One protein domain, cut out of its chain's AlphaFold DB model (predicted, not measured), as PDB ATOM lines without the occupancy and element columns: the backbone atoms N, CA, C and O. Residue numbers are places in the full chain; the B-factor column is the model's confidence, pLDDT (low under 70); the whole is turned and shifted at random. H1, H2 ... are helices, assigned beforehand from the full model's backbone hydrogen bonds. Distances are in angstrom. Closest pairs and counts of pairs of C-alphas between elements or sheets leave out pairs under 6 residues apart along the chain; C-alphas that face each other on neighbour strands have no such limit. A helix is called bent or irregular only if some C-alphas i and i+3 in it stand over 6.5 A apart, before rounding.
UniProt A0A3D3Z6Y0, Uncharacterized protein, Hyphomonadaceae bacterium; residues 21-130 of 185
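AT A GLANCE: This is residues 21 to 130 of the 185 residues of an uncharacterized protein of Hyphomonadaceae bacterium (UniProt A0A3D3Z6Y0). The model has an L-like outline: a cluster of four helices, H1, H2, H6 and H7, at one end, and a long arm in which the chain goes out along H3 and folds back along it through H4 and H5. In the cluster, H2 and H6 pack on the part of H1 nearer its end, and H7 packs across its beginning. The printed part has 110 residues with seven named helices, H1 to H7 in order, and no named strand; the class is all helix. The whole is loose, with a radius of gyration of the C-alphas of 18.6 A, and its spans are 54 by 27 by 24 A, the arm making much of the length.

IN THESE COORDINATES: H1, residues 22 to 38, begins at C-alpha 22 at (165.746, 175.127, 134.875) and is 23.4 A long. It is neither bent nor irregular, but only just: C-alphas 24 and 27 are 6.3 A apart. H2 is residues 41 to 46. H3, residues 50 to 72, is the longest helix at 32.6 A and ends at C-alpha 72 at (198.685, 152.517, 155.743). H4, residues 77 to 89, is 18.6 A long, H5, residues 91 to 101, is 14.8 A, and H6, residues 104 to 113, is 14.3 A. H7, residues 125 to 130, ends at C-alpha 130 at (169.787, 179.276, 131.094).

HOW THE PARTS SIT: H1 and H2 form a helical hairpin at a shallow tilt of 24 degrees; H1 touches H2 with residues 31 to 36 alone, and the closest C-alphas, of Ala 35 and Gly 43, are 5.4 A apart. H2 and H3 meet only through their link. H3 and H4 form a second helical hairpin, at a steep tilt of 38 degrees; H3 touches H4 with residues 62 to 72 alone, closest at the C-alphas of Ala 66 and Gly 83, 4.0 A. H3 touches H5 with residues 54 to 62 alone, at a steep tilt of 59 degrees, opposite ways; the closest C-alphas, of Val 57 and Ser 98, are 5.8 A apart. H5 and H6 are close but not clearly touching. H6 is about perpendicular to H1, at 89 degrees, and touches its residues 36 to 37 alone, with the C-alphas of Leu 36 and Ala 108 closest at 4.7 A. H6 also touches H2, closest at the C-alphas of Leu 41 and Pro 104, 5.3 A. H7 touches H1 at a steep tilt of 61 degrees, opposite ways, closest at the C-alphas of Leu 23 and Gly 129, 4.4 A. H1 and H3 are apart. Every O i to N i+4 pair is within hydrogen-bond range in H2, H3, H4, H6 and H7; in H1 11 of 13 are, in H5 6 of 7.

THE WHOLE: The two C-alphas farthest apart, of Gly 78 and Ser 124, are 54.4 A apart. The printed part has no cut. The link from H6 to H7, 11 residues, is long; the other links are tight. The mean pLDDT of the printed part is 76.1, and it is under 70 at residue 21, residues 66 to 67, residues 69 to 99 and residue 101.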
ATOM      1  N   GLY A  21     161.401 172.807 135.643       67.50
ATOM      2  CA  GLY A  21     162.473 173.098 134.684       67.50
ATOM      3  C   GLY A  21     163.494 174.132 135.106       67.50
ATOM      4  O   GLY A  21     163.222 174.914 135.987       67.50
ATOM      5  N   PRO A  22     164.660 174.232 134.448       76.38
ATOM      6  CA  PRO A  22     165.746 175.127 134.875       76.38
ATOM      7  C   PRO A  22     165.309 176.569 135.207       76.38
ATOM      8  O   PRO A  22     165.846 177.205 136.112       76.38
ATOM      9  N   LEU A  23     164.278 177.072 134.520       78.00
ATOM     10  CA  LEU A  23     163.659 178.371 134.791       78.00
ATOM     11  C   LEU A  23     162.880 178.451 136.116       78.00
ATOM     12  O   LEU A  23     162.883 179.513 136.736       78.00
ATOM     13  N   ASP A  24     162.235 177.386 136.584       82.06
ATOM     14  CA  ASP A  24     161.581 177.382 137.896       82.06
ATOM     15  C   ASP A  24     162.616 177.336 139.035       82.06
ATOM     16  O   ASP A  24     162.560 178.179 139.934       82.06
ATOM     17  N   ALA A  25     163.649 176.498 138.905       86.06
ATOM     18  CA  ALA A  25     164.755 176.370 139.851       86.06
ATOM     19  C   ALA A  25     165.598 177.642 139.949       86.06
ATOM     20  O   ALA A  25     166.153 177.948 141.002       86.06
ATOM     21  N   SER A  26     165.664 178.422 138.868       85.81
ATOM     22  CA  SER A  26     166.463 179.647 138.803       85.81
ATOM     23  C   SER A  26     166.163 180.645 139.925       85.81
ATOM     24  O   SER A  26     167.064 181.366 140.352       85.81
ATOM     25  N   SER A  27     164.916 180.695 140.413       86.56
ATOM     26  CA  SER A  27     164.526 181.594 141.504       86.56
ATOM     27  C   SER A  27     165.179 181.190 142.814       86.56
ATOM     28  O   SER A  27     165.822 182.013 143.463       86.56
ATOM     29  N   ASP A  28     165.048 179.914 143.164       89.38
ATOM     30  CA  ASP A  28     165.532 179.361 144.424       89.38
ATOM     31  C   ASP A  28     167.053 179.235 144.425       89.38
ATOM     32  O   ASP A  28     167.691 179.598 145.410       89.38
ATOM     33  N   VAL A  29     167.649 178.841 143.294       87.81
ATOM     34  CA  VAL A  29     169.106 178.839 143.110       87.81
ATOM     35  C   VAL A  29     169.658 180.252 143.269       87.81
ATOM     36  O   VAL A  29     170.619 180.459 144.008       87.81
ATOM     37  N   ARG A  30     169.049 181.257 142.626       87.88
ATOM     38  CA  ARG A  30     169.495 182.648 142.777       87.88
ATOM     39  C   ARG A  30     169.333 183.129 144.215       87.88
ATOM     40  O   ARG A  30     170.231 183.788 144.720       87.88
ATOM     41  N   ALA A  31     168.229 182.784 144.872       89.56
ATOM     42  CA  ALA A  31     167.999 183.138 146.265       89.56
ATOM     43  C   ALA A  31     169.001 182.453 147.213       89.56
ATOM     44  O   ALA A  31     169.450 183.080 148.165       89.56
ATOM     45  N   PHE A  32     169.424 181.220 146.922       88.94
ATOM     46  CA  PHE A  32     170.504 180.547 147.646       88.94
ATOM     47  C   PHE A  32     171.842 181.279 147.478       88.94
ATOM     48  O   PHE A  32     172.521 181.560 148.462       88.94
ATOM     49  N   VAL A  33     172.202 181.661 146.248       87.88
ATOM     50  CA  VAL A  33     173.435 182.426 145.992       87.88
ATOM     51  C   VAL A  33     173.367 183.819 146.632       87.88
ATOM     52  O   VAL A  33     174.359 184.284 147.183       87.88
ATOM     53  N   MET A  34     172.206 184.478 146.619       88.62
ATOM     54  CA  MET A  34     171.997 185.739 147.343       88.62
ATOM     55  C   MET A  34     172.186 185.553 148.849       88.62
ATOM     56  O   MET A  34     172.917 186.327 149.456       88.62
ATOM     57  N   ALA A  35     171.626 184.493 149.433       89.69
ATOM     58  CA  ALA A  35     171.790 184.204 150.853       89.69
ATOM     59  C   ALA A  35     173.264 183.944 151.225       89.69
ATOM     60  O   ALA A  35     173.744 184.460 152.231       89.69
ATOM     61  N   LEU A  36     174.019 183.234 150.375       86.88
ATOM     62  CA  LEU A  36     175.469 183.059 150.537       86.88
ATOM     63  C   LEU A  36     176.232 184.388 150.463       86.88
ATOM     64  O   LEU A  36     177.127 184.628 151.272       86.88
ATOM     65  N   ARG A  37     175.878 185.249 149.502       87.44
ATOM     66  CA  ARG A  37     176.491 186.570 149.310       87.44
ATOM     67  C   ARG A  37     176.251 187.483 150.513       87.44
ATOM     68  O   ARG A  37     177.183 188.134 150.982       87.44
ATOM     69  N   ASP A  38     175.012 187.515 150.991       89.50
ATOM     70  CA  ASP A  38     174.545 188.429 152.036       89.50
ATOM     71  C   ASP A  38     174.761 187.853 153.450       89.50
ATOM     72  O   ASP A  38     174.446 188.503 154.442       89.50
ATOM     73  N   ARG A  39     175.346 186.646 153.548       88.50
ATOM     74  CA  ARG A  39     175.540 185.876 154.792       88.50
ATOM     75  C   ARG A  39     174.238 185.667 155.579       88.50
ATOM     76  O   ARG A  39     174.256 185.599 156.806       88.50
ATOM     77  N   ASP A  40     173.119 185.525 154.874       91.19
ATOM     78  CA  ASP A  40     171.810 185.204 155.449       91.19
ATOM     79  C   ASP A  40     171.775 183.721 155.848       91.19
ATOM     80  O   ASP A  40     171.395 182.849 155.064       91.19
ATOM     81  N   LEU A  41     172.237 183.424 157.068       90.38
ATOM     82  CA  LEU A  41     172.347 182.050 157.571       90.38
ATOM     83  C   LEU A  41     170.996 181.308 157.557       90.38
ATOM     84  O   LEU A  41     170.965 180.184 157.048       90.38
ATOM     85  N   PRO A  42     169.877 181.903 158.025       91.12
ATOM     86  CA  PRO A  42     168.555 181.290 157.884       91.12
ATOM     87  C   PRO A  42     168.160 181.032 156.423       91.12
ATOM     88  O   PRO A  42     167.594 179.984 156.105       91.12
ATOM     89  N   GLY A  43     168.473 181.964 155.517       88.81
ATOM     90  CA  GLY A  43     168.168 181.831 154.092       88.81
ATOM     91  C   GLY A  43     168.978 180.752 153.372       88.81
ATOM     92  O   GLY A  43     168.447 180.113 152.455       88.81
ATOM     93  N   ILE A  44     170.232 180.537 153.788       87.31
ATOM     94  CA  ILE A  44     171.093 179.436 153.333       87.31
ATOM     95  C   ILE A  44     170.499 178.109 153.811       87.31
ATOM     96  O   ILE A  44     170.238 177.225 152.995       87.31
ATOM     97  N   GLU A  45     170.212 178.005 155.111       87.88
ATOM     98  CA  GLU A  45     169.693 176.793 155.749       87.88
ATOM     99  C   GLU A  45     168.379 176.317 155.119       87.88
ATOM    100  O   GLU A  45     168.237 175.151 154.752       87.88
ATOM    101  N   ALA A  46     167.427 177.231 154.908       90.00
ATOM    102  CA  ALA A  46     166.118 176.906 154.341       90.00
ATOM    103  C   ALA A  46     166.195 176.281 152.932       90.00
ATOM    104  O   ALA A  46     165.280 175.561 152.511       90.00
ATOM    105  N   ARG A  47     167.284 176.551 152.205       90.94
ATOM    106  CA  ARG A  47     167.520 176.128 150.816       90.94
ATOM    107  C   ARG A  47     168.478 174.950 150.698       90.94
ATOM    108  O   ARG A  47     168.814 174.545 149.586       90.94
ATOM    109  N   MET A  48     168.887 174.377 151.821       90.44
ATOM    110  CA  MET A  48     169.684 173.162 151.868       90.44
ATOM    111  C   MET A  48     168.808 171.977 152.259       90.44
ATOM    112  O   MET A  48     167.956 172.063 153.144       90.44
ATOM    113  N   ASP A  49     169.031 170.839 151.611       90.31
ATOM    114  CA  ASP A  49     168.625 169.551 152.158       90.31
ATOM    115  C   ASP A  49     169.747 169.063 153.080       90.31
ATOM    116  O   ASP A  49     170.669 168.358 152.663       90.31
ATOM    117  N   ARG A  50     169.702 169.507 154.343       84.75
ATOM    118  CA  ARG A  50     170.693 169.132 155.357       84.75
ATOM    119  C   ARG A  50     170.816 167.607 155.505       84.75
ATOM    120  O   ARG A  50     171.953 167.143 155.487       84.75
ATOM    121  N   PRO A  51     169.727 166.816 155.590       85.56
ATOM    122  CA  PRO A  51     169.823 165.355 155.598       85.56
ATOM    123  C   PRO A  51     170.579 164.766 154.399       85.56
ATOM    124  O   PRO A  51     171.495 163.966 154.597       85.56
ATOM    125  N   ALA A  52     170.246 165.175 153.170       85.75
ATOM    126  CA  ALA A  52     170.898 164.643 151.971       85.75
ATOM    127  C   ALA A  52     172.381 165.035 151.897       85.75
ATOM    128  O   ALA A  52     173.243 164.195 151.627       85.75
ATOM    129  N   LEU A  53     172.696 166.296 152.201       83.50
ATOM    130  CA  LEU A  53     174.071 166.790 152.213       83.50
ATOM    131  C   LEU A  53     174.898 166.134 153.321       83.50
ATOM    132  O   LEU A  53     176.055 165.788 153.099       83.50
ATOM    133  N   GLN A  54     174.313 165.912 154.499       83.25
ATOM    134  CA  GLN A  54     174.990 165.241 155.603       83.25
ATOM    135  C   GLN A  54     175.295 163.783 155.251       83.25
ATOM    136  O   GLN A  54     176.413 163.327 155.481       83.25
ATOM    137  N   ALA A  55     174.346 163.072 154.634       82.56
ATOM    138  CA  ALA A  55     174.578 161.720 154.134       82.56
ATOM    139  C   ALA A  55     175.719 161.691 153.101       82.56
ATOM    140  O   ALA A  55     176.598 160.830 153.177       82.56
ATOM    141  N   GLN A  56     175.758 162.671 152.191       82.69
ATOM    142  CA  GLN A  56     176.827 162.789 151.201       82.69
ATOM    143  C   GLN A  56     178.197 163.042 151.849       82.69
ATOM    144  O   GLN A  56     179.144 162.308 151.572       82.69
ATOM    145  N   VAL A  57     178.320 164.050 152.720       79.69
ATOM    146  CA  VAL A  57     179.598 164.405 153.363       79.69
ATOM    147  C   VAL A  57     180.111 163.262 154.240       79.69
ATOM    148  O   VAL A  57     181.302 162.956 154.203       79.69
ATOM    149  N   THR A  58     179.231 162.589 154.983       77.25
ATOM    150  CA  THR A  58     179.605 161.409 155.773       77.25
ATOM    151  C   THR A  58     180.099 160.271 154.871       77.25
ATOM    152  O   THR A  58     181.120 159.658 155.178       77.25
ATOM    153  N   GLY A  59     179.446 160.023 153.728       74.69
ATOM    154  CA  GLY A  59     179.891 159.028 152.746       74.69
ATOM    155  C   GLY A  59     181.276 159.332 152.163       74.69
ATOM    156  O   GLY A  59     182.126 158.443 152.095       74.69
ATOM    157  N   ILE A  60     181.535 160.598 151.825       72.56
ATOM    158  CA  ILE A  60     182.848 161.071 151.359       72.56
ATOM    159  C   ILE A  60     183.910 160.857 152.442       72.56
ATOM    160  O   ILE A  60     184.960 160.268 152.185       72.56
ATOM    161  N   ALA A  61     183.638 161.295 153.672       70.56
ATOM    162  CA  ALA A  61     184.591 161.173 154.768       70.56
ATOM    163  C   ALA A  61     184.906 159.705 155.095       70.56
ATOM    164  O   ALA A  61     186.062 159.362 155.348       70.56
ATOM    165  N   ARG A  62     183.900 158.824 155.007       71.19
ATOM    166  CA  ARG A  62     184.059 157.373 155.143       71.19
ATOM    167  C   ARG A  62     184.977 156.807 154.057       71.19
ATOM    168  O   ARG A  62     185.881 156.039 154.377       71.19
ATOM    169  N   ALA A  63     184.780 157.201 152.798       72.06
ATOM    170  CA  ALA A  63     185.620 156.758 151.685       72.06
ATOM    171  C   ALA A  63     187.080 157.214 151.850       72.06
ATOM    172  O   ALA A  63     188.004 156.425 151.647       72.06
ATOM    173  N   ILE A  64     187.294 158.459 152.292       73.12
ATOM    174  CA  ILE A  64     188.633 158.987 152.582       73.12
ATOM    175  C   ILE A  64     189.283 158.190 153.720       73.12
ATOM    176  O   ILE A  64     190.398 157.702 153.542       73.12
ATOM    177  N   ALA A  65     188.586 158.000 154.844       70.19
ATOM    178  CA  ALA A  65     189.095 157.242 155.987       70.19
ATOM    179  C   ALA A  65     189.453 155.798 155.607       70.19
ATOM    180  O   ALA A  65     190.551 155.335 155.916       70.19
ATOM    181  N   ALA A  66     188.575 155.115 154.867       69.31
ATOM    182  CA  ALA A  66     188.830 153.764 154.381       69.31
ATOM    183  C   ALA A  66     190.061 153.713 153.462       69.31
ATOM    184  O   ALA A  66     190.906 152.832 153.618       69.31
ATOM    185  N   SER A  67     190.211 154.682 152.552       69.38
ATOM    186  CA  SER A  67     191.365 154.753 151.649       69.38
ATOM    187  C   SER A  67     192.684 155.035 152.380       69.38
ATOM    188  O   SER A  67     193.715 154.465 152.030       69.38
ATOM    189  N   GLU A  68     192.664 155.877 153.415       70.00
ATOM    190  CA  GLU A  68     193.845 156.234 154.204       70.00
ATOM    191  C   GLU A  68     194.311 155.051 155.063       70.00
ATOM    192  O   GLU A  68     195.503 154.744 155.115       70.00
ATOM    193  N   ILE A  69     193.372 154.326 155.677       66.31
ATOM    194  CA  ILE A  69     193.670 153.106 156.435       66.31
ATOM    195  C   ILE A  69     194.191 152.014 155.497       66.31
ATOM    196  O   ILE A  69     195.211 151.396 155.803       66.31
ATOM    197  N   ALA A  70     193.563 151.817 154.332       65.06
ATOM    198  CA  ALA A  70     194.009 150.843 153.336       65.06
ATOM    199  C   ALA A  70     195.429 151.147 152.822       65.06
ATOM    200  O   ALA A  70     196.244 150.233 152.690       65.06
ATOM    201  N   LYS A  71     195.766 152.426 152.595       68.19
ATOM    202  CA  LYS A  71     197.130 152.852 152.234       68.19
ATOM    203  C   LYS A  71     198.145 152.533 153.328       68.19
ATOM    204  O   LYS A  71     199.224 152.034 153.025       68.19
ATOM    205  N   ARG A  72     197.801 152.786 154.593       64.56
ATOM    206  CA  ARG A  72     198.685 152.517 155.743       64.56
ATOM    207  C   ARG A  72     198.859 151.027 156.040       64.56
ATOM    208  O   ARG A  72     199.871 150.646 156.613       64.56
ATOM    209  N   THR A  73     197.895 150.199 155.647       63.09
ATOM    210  CA  THR A  73     197.885 148.745 155.888       63.09
ATOM    211  C   THR A  73     198.293 147.913 154.666       63.09
ATOM    212  O   THR A  73     198.220 146.690 154.706       63.09
ATOM    213  N   GLY A  74     198.773 148.550 153.591       55.03
ATOM    214  CA  GLY A  74     199.387 147.856 152.452       55.03
ATOM    215  C   GLY A  74     198.421 147.346 151.374       55.03
ATOM    216  O   GLY A  74     198.820 146.529 150.553       55.03
ATOM    217  N   GLY A  75     197.168 147.815 151.334       56.47
ATOM    218  CA  GLY A  75     196.251 147.634 150.193       56.47
ATOM    219  C   GLY A  75     195.701 146.221 149.927       56.47
ATOM    220  O   GLY A  75     194.863 146.073 149.037       56.47
ATOM    221  N   GLY A  76     196.116 145.197 150.681       61.78
ATOM    222  CA  GLY A  76     195.553 143.841 150.597       61.78
ATOM    223  C   GLY A  76     194.121 143.739 151.148       61.78
ATOM    224  O   GLY A  76     193.639 144.664 151.804       61.78
ATOM    225  N   GLU A  77     193.443 142.606 150.931       59.72
ATOM    226  CA  GLU A  77     192.058 142.363 151.399       59.72
ATOM    227  C   GLU A  77     191.873 142.658 152.900       59.72
ATOM    228  O   GLU A  77     190.887 143.279 153.296       59.72
ATOM    229  N   GLY A  78     192.869 142.335 153.735       59.03
ATOM    230  CA  GLY A  78     192.862 142.672 155.164       59.03
ATOM    231  C   GLY A  78     192.877 144.182 155.451       59.03
ATOM    232  O   GLY A  78     192.211 144.639 156.376       59.03
ATOM    233  N   GLY A  79     193.568 144.979 154.631       58.47
ATOM    234  CA  GLY A  79     193.599 146.440 154.753       58.47
ATOM    235  C   GLY A  79     192.296 147.113 154.318       58.47
ATOM    236  O   GLY A  79     191.906 148.133 154.884       58.47
ATOM    237  N   GLN A  80     191.574 146.516 153.364       59.59
ATOM    238  CA  GLN A  80     190.243 146.987 152.964       59.59
ATOM    239  C   GLN A  80     189.196 146.702 154.046       59.59
ATOM    240  O   GLN A  80     188.418 147.592 154.387       59.59
ATOM    241  N   ILE A  81     189.218 145.507 154.648       61.56
ATOM    242  CA  ILE A  81     188.309 145.142 155.746       61.56
ATOM    243  C   ILE A  81     188.559 146.040 156.968       61.56
ATOM    244  O   ILE A  81     187.614 146.593 157.533       61.56
ATOM    245  N   LEU A  82     189.826 146.272 157.332       59.62
ATOM    246  CA  LEU A  82     190.189 147.199 158.409       59.62
ATOM    247  C   LEU A  82     189.824 148.656 158.083       59.62
ATOM    248  O   LEU A  82     189.421 149.399 158.977       59.62
ATOM    249  N   GLY A  83     189.911 149.060 156.813       59.00
ATOM    250  CA  GLY A  83     189.472 150.377 156.355       59.00
ATOM    251  C   GLY A  83     187.965 150.589 156.497       59.00
ATOM    252  O   GLY A  83     187.541 151.638 156.979       59.00
ATOM    253  N   VAL A  84     187.151 149.593 156.140       61.19
ATOM    254  CA  VAL A  84     185.687 149.659 156.279       61.19
ATOM    255  C   VAL A  84     185.275 149.663 157.752       61.19
ATOM    256  O   VAL A  84     184.493 150.527 158.151       61.19
ATOM    257  N   LEU A  85     185.848 148.775 158.572       61.16
ATOM    258  CA  LEU A  85     185.558 148.690 160.009       61.16
ATOM    259  C   LEU A  85     186.005 149.950 160.766       61.16
ATOM    260  O   LEU A  85     185.268 150.467 161.606       61.16
ATOM    261  N   GLY A  86     187.185 150.488 160.445       59.41
ATOM    262  CA  GLY A  86     187.672 151.742 161.023       59.41
ATOM    263  C   GLY A  86     186.806 152.944 160.637       59.41
ATOM    264  O   GLY A  86     186.569 153.826 161.463       59.41
ATOM    265  N   ALA A  87     186.273 152.960 159.414       59.94
ATOM    266  CA  ALA A  87     185.371 154.013 158.966       59.94
ATOM    267  C   ALA A  87     183.965 153.906 159.598       59.94
ATOM    268  O   ALA A  87     183.364 154.937 159.899       59.94
ATOM    269  N   ASP A  88     183.464 152.693 159.866       62.22
ATOM    270  CA  ASP A  88     182.211 152.475 160.612       62.22
ATOM    271  C   ASP A  88     182.321 152.911 162.078       62.22
ATOM    272  O   ASP A  88     181.425 153.578 162.599       62.22
ATOM    273  N   LEU A  89     183.442 152.616 162.741       60.25
ATOM    274  CA  LEU A  89     183.689 153.054 164.120       60.25
ATOM    275  C   LEU A  89     183.862 154.579 164.229       60.25
ATOM    276  O   LEU A  89     183.516 155.174 165.250       60.25
ATOM    277  N   ALA A  90     184.352 155.231 163.170       60.66
ATOM    278  CA  ALA A  90     184.478 156.685 163.100       60.66
ATOM    279  C   ALA A  90     183.155 157.405 162.770       60.66
ATOM    280  O   ALA A  90     183.078 158.626 162.916       60.66
ATOM    281  N   ASN A  91     182.106 156.685 162.362       65.19
ATOM    282  CA  ASN A  91     180.846 157.254 161.880       65.19
ATOM    283  C   ASN A  91     180.221 158.345 162.789       65.19
ATOM    284  O   ASN A  91     179.907 159.419 162.271       65.19
ATOM    285  N   PRO A  92     180.107 158.192 164.128       65.38
ATOM    286  CA  PRO A  92     179.538 159.248 164.979       65.38
ATOM    287  C   PRO A  92     180.431 160.498 165.087       65.38
ATOM    288  O   PRO A  92     179.946 161.602 165.344       65.38
ATOM    289  N   LEU A  93     181.746 160.356 164.897       61.81
ATOM    290  CA  LEU A  93     182.662 161.496 164.826       61.81
ATOM    291  C   LEU A  93     182.543 162.202 163.470       61.81
ATOM    292  O   LEU A  93     182.458 163.429 163.425       61.81
ATOM    293  N   LEU A  94     182.466 161.429 162.385       64.12
ATOM    294  CA  LEU A  94     182.272 161.935 161.027       64.12
ATOM    295  C   LEU A  94     180.939 162.674 160.873       64.12
ATOM    296  O   LEU A  94     180.895 163.700 160.203       64.12
ATOM    297  N   GLU A  95     179.882 162.225 161.550       65.56
ATOM    298  CA  GLU A  95     178.585 162.903 161.558       65.56
ATOM    299  C   GLU A  95     178.640 164.284 162.240       65.56
ATOM    300  O   GLU A  95     177.976 165.234 161.822       65.56
ATOM    301  N   ARG A  96     179.457 164.434 163.290       61.81
ATOM    302  CA  ARG A  96     179.662 165.737 163.948       61.81
ATOM    303  C   ARG A  96     180.476 166.687 163.077       61.81
ATOM    304  O   ARG A  96     180.113 167.856 162.954       61.81
ATOM    305  N   LEU A  97     181.525 166.175 162.434       61.91
ATOM    306  CA  LEU A  97     182.343 166.949 161.502       61.91
ATOM    307  C   LEU A  97     181.556 167.346 160.248       61.91
ATOM    308  O   LEU A  97     181.706 168.467 159.771       61.91
ATOM    309  N   SER A  98     180.677 166.480 159.740       65.25
ATOM    310  CA  SER A  98     179.828 166.806 158.592       65.25
ATOM    311  C   SER A  98     178.782 167.866 158.933       65.25
ATOM    312  O   SER A  98     178.576 168.787 158.144       65.25
ATOM    313  N   LYS A  99     178.190 167.825 160.135       69.44
ATOM    314  CA  LYS A  99     177.298 168.893 160.625       69.44
ATOM    315  C   LYS A  99     178.000 170.247 160.705       69.44
ATOM    316  O   LYS A  99     177.407 171.237 160.279       69.44
ATOM    317  N   GLN A 100     179.239 170.275 161.199       70.75
ATOM    318  CA  GLN A 100     180.063 171.488 161.246       70.75
ATOM    319  C   GLN A 100     180.454 171.962 159.842       70.75
ATOM    320  O   GLN A 100     180.313 173.136 159.536       70.75
ATOM    321  N   ALA A 101     180.873 171.066 158.946       69.44
ATOM    322  CA  ALA A 101     181.226 171.426 157.569       69.44
ATOM    323  C   ALA A 101     180.040 172.013 156.777       69.44
ATOM    324  O   ALA A 101     180.233 172.853 155.899       69.44
ATOM    325  N   LEU A 102     178.817 171.587 157.105       81.75
ATOM    326  CA  LEU A 102     177.558 172.083 156.540       81.75
ATOM    327  C   LEU A 102     176.954 173.240 157.349       81.75
ATOM    328  O   LEU A 102     175.758 173.526 157.245       81.75
ATOM    329  N   GLU A 103     177.747 173.894 158.193       85.12
ATOM    330  CA  GLU A 103     177.305 175.082 158.899       85.12
ATOM    331  C   GLU A 103     177.159 176.247 157.899       85.12
ATOM    332  O   GLU A 103     178.087 176.517 157.124       85.12
ATOM    333  N   PRO A 104     176.018 176.968 157.888       85.31
ATOM    334  CA  PRO A 104     175.766 178.038 156.921       85.31
ATOM    335  C   PRO A 104     176.869 179.104 156.887       85.31
ATOM    336  O   PRO A 104     177.183 179.651 155.829       85.31
ATOM    337  N   ALA A 105     177.500 179.360 158.037       83.12
ATOM    338  CA  ALA A 105     178.610 180.295 158.158       83.12
ATOM    339  C   ALA A 105     179.845 179.853 157.354       83.12
ATOM    340  O   ALA A 105     180.461 180.681 156.682       83.12
ATOM    341  N   ILE A 106     180.177 178.556 157.365       83.12
ATOM    342  CA  ILE A 106     181.304 178.003 156.599       83.12
ATOM    343  C   ILE A 106     181.019 178.090 155.103       83.12
ATOM    344  O   ILE A 106     181.894 178.484 154.331       83.12
ATOM    345  N   LEU A 107     179.791 177.780 154.684       81.69
ATOM    346  CA  LEU A 107     179.395 177.868 153.279       81.69
ATOM    347  C   LEU A 107     179.455 179.304 152.755       81.69
ATOM    348  O   LEU A 107     179.995 179.531 151.670       81.69
ATOM    349  N   ALA A 108     178.975 180.280 153.530       84.06
ATOM    350  CA  ALA A 108     179.092 181.693 153.178       84.06
ATOM    351  C   ALA A 108     180.566 182.135 153.073       84.06
ATOM    352  O   ALA A 108     180.950 182.860 152.154       84.06
ATOM    353  N   ASP A 109     181.425 181.643 153.968       82.19
ATOM    354  CA  ASP A 109     182.861 181.921 153.938       82.19
ATOM    355  C   ASP A 109     183.584 181.275 152.749       82.19
ATOM    356  O   ASP A 109     184.480 181.887 152.160       82.19
ATOM    357  N   LEU A 110     183.210 180.052 152.374       78.81
ATOM    358  CA  LEU A 110     183.708 179.387 151.169       78.81
ATOM    359  C   LEU A 110     183.244 180.116 149.907       78.81
ATOM    360  O   LEU A 110     184.053 180.359 149.014       78.81
ATOM    361  N   ALA A 111     181.978 180.534 149.853       81.19
ATOM    362  CA  ALA A 111     181.442 181.307 148.740       81.19
ATOM    363  C   ALA A 111     182.190 182.641 148.575       81.19
ATOM    364  O   ALA A 111     182.591 183.000 147.465       81.19
ATOM    365  N   ARG A 112     182.474 183.332 149.684       81.62
ATOM    366  CA  ARG A 112     183.288 184.555 149.698       81.62
ATOM    367  C   ARG A 112     184.711 184.315 149.197       81.62
ATOM    368  O   ARG A 112     185.191 185.087 148.370       81.62
ATOM    369  N   ARG A 113     185.368 183.228 149.626       74.56
ATOM    370  CA  ARG A 113     186.688 182.811 149.105       74.56
ATOM    371  C   ARG A 113     186.659 182.469 147.614       74.56
ATOM    372  O   ARG A 113     187.622 182.752 146.913       74.56
ATOM    373  N   ALA A 114     185.545 181.936 147.118       71.25
ATOM    374  CA  ALA A 114     185.319 181.685 145.696       71.25
ATOM    375  C   ALA A 114     185.002 182.960 144.879       71.25
ATOM    376  O   ALA A 114     184.794 182.873 143.668       71.25
ATOM    377  N   GLY A 115     184.971 184.141 145.513       74.38
ATOM    378  CA  GLY A 115     184.745 185.435 144.859       74.38
ATOM    379  C   GLY A 115     183.296 185.933 144.893       74.38
ATOM    380  O   GLY A 115     182.979 186.930 144.240       74.38
ATOM    381  N   LEU A 116     182.405 185.279 145.647       79.75
ATOM    382  CA  LEU A 116     181.050 185.772 145.890       79.75
ATOM    383  C   LEU A 116     181.078 186.825 147.005       79.75
ATOM    384  O   LEU A 116     180.973 186.521 148.190       79.75
ATOM    385  N   THR A 117     181.269 188.079 146.612       80.25
ATOM    386  CA  THR A 117     181.316 189.238 147.511       80.25
ATOM    387  C   THR A 117     179.991 190.005 147.475       80.25
ATOM    388  O   THR A 117     179.246 189.871 146.503       80.25
ATOM    389  N   PRO A 118     179.698 190.873 148.459       79.88
ATOM    390  CA  PRO A 118     178.503 191.725 148.432       79.88
ATOM    391  C   PRO A 118     178.371 192.581 147.161       79.88
ATOM    392  O   PRO A 118     177.264 192.890 146.732       79.88
ATOM    393  N   GLN A 119     179.495 192.918 146.520       79.88
ATOM    394  CA  GLN A 119     179.538 193.689 145.272       79.88
ATOM    395  C   GLN A 119     179.355 192.824 144.016       79.88
ATOM    396  O   GLN A 119     179.225 193.350 142.910       79.88
ATOM    397  N   THR A 120     179.350 191.495 144.153       80.12
ATOM    398  CA  THR A 120     179.178 190.583 143.026       80.12
ATOM    399  C   THR A 120     177.770 190.741 142.454       80.12
ATOM    400  O   THR A 120     176.764 190.458 143.111       80.12
ATOM    401  N   VAL A 121     177.707 191.185 141.198       82.38
ATOM    402  CA  VAL A 121     176.457 191.302 140.447       82.38
ATOM    403  C   VAL A 121     175.956 189.899 140.131       82.38
ATOM    404  O   VAL A 121     176.605 189.147 139.400       82.38
ATOM    405  N   LEU A 122     174.800 189.536 140.690       79.44
ATOM    406  CA  LEU A 122     174.171 188.265 140.360       79.44
ATOM    407  C   LEU A 122     173.498 188.336 138.984       79.44
ATOM    408  O   LEU A 122     172.854 189.340 138.667       79.44
ATOM    409  N   PRO A 123     173.580 187.257 138.190       77.88
ATOM    410  CA  PRO A 123     172.831 187.153 136.948       77.88
ATOM    411  C   PRO A 123     171.316 187.249 137.186       77.88
ATOM    412  O   PRO A 123     170.788 186.906 138.253       77.88
ATOM    413  N   SER A 124     170.602 187.727 136.164       81.75
ATOM    414  CA  SER A 124     169.139 187.771 136.166       81.75
ATOM    415  C   SER A 124     168.551 186.362 136.285       81.75
ATOM    416  O   SER A 124     169.201 185.368 135.966       81.75
ATOM    417  N   ARG A 125     167.284 186.262 136.700       79.00
ATOM    418  CA  ARG A 125     166.581 184.974 136.822       79.00
ATOM    419  C   ARG A 125     166.648 184.151 135.528       79.00
ATOM    420  O   ARG A 125     166.903 182.953 135.571       79.00
ATOM    421  N   THR A 126     166.471 184.806 134.384       78.44
ATOM    422  CA  THR A 126     166.547 184.168 133.066       78.44
ATOM    423  C   THR A 126     167.960 183.685 132.751       78.44
ATOM    424  O   THR A 126     168.124 182.543 132.333       78.44
ATOM    425  N   ALA A 127     168.987 184.497 133.024       77.62
ATOM    426  CA  ALA A 127     170.382 184.107 132.831       77.62
ATOM    427  C   ALA A 127     170.793 182.937 133.745       77.62
ATOM    428  O   ALA A 127     171.444 182.003 133.282       77.62
ATOM    429  N   THR A 128     170.355 182.934 135.010       79.69
ATOM    430  CA  THR A 128     170.555 181.804 135.930       79.69
ATOM    431  C   THR A 128     169.876 180.546 135.400       79.69
ATOM    432  O   THR A 128     170.512 179.503 135.329       79.69
ATOM    433  N   GLY A 129     168.614 180.640 134.972       78.94
ATOM    434  CA  GLY A 129     167.879 179.495 134.432       78.94
ATOM    435  C   GLY A 129     168.508 178.904 133.171       78.94
ATOM    436  O   GLY A 129     168.555 177.687 133.042       78.94
ATOM    437  N   MET A 130     169.051 179.739 132.279       80.06
ATOM    438  CA  MET A 130     169.787 179.276 131.094       80.06
ATOM    439  C   MET A 130     171.144 178.647 131.436       80.06
ATOM    440  O   MET A 130     171.622 177.784 130.706       80.06
TER     441      MET A 130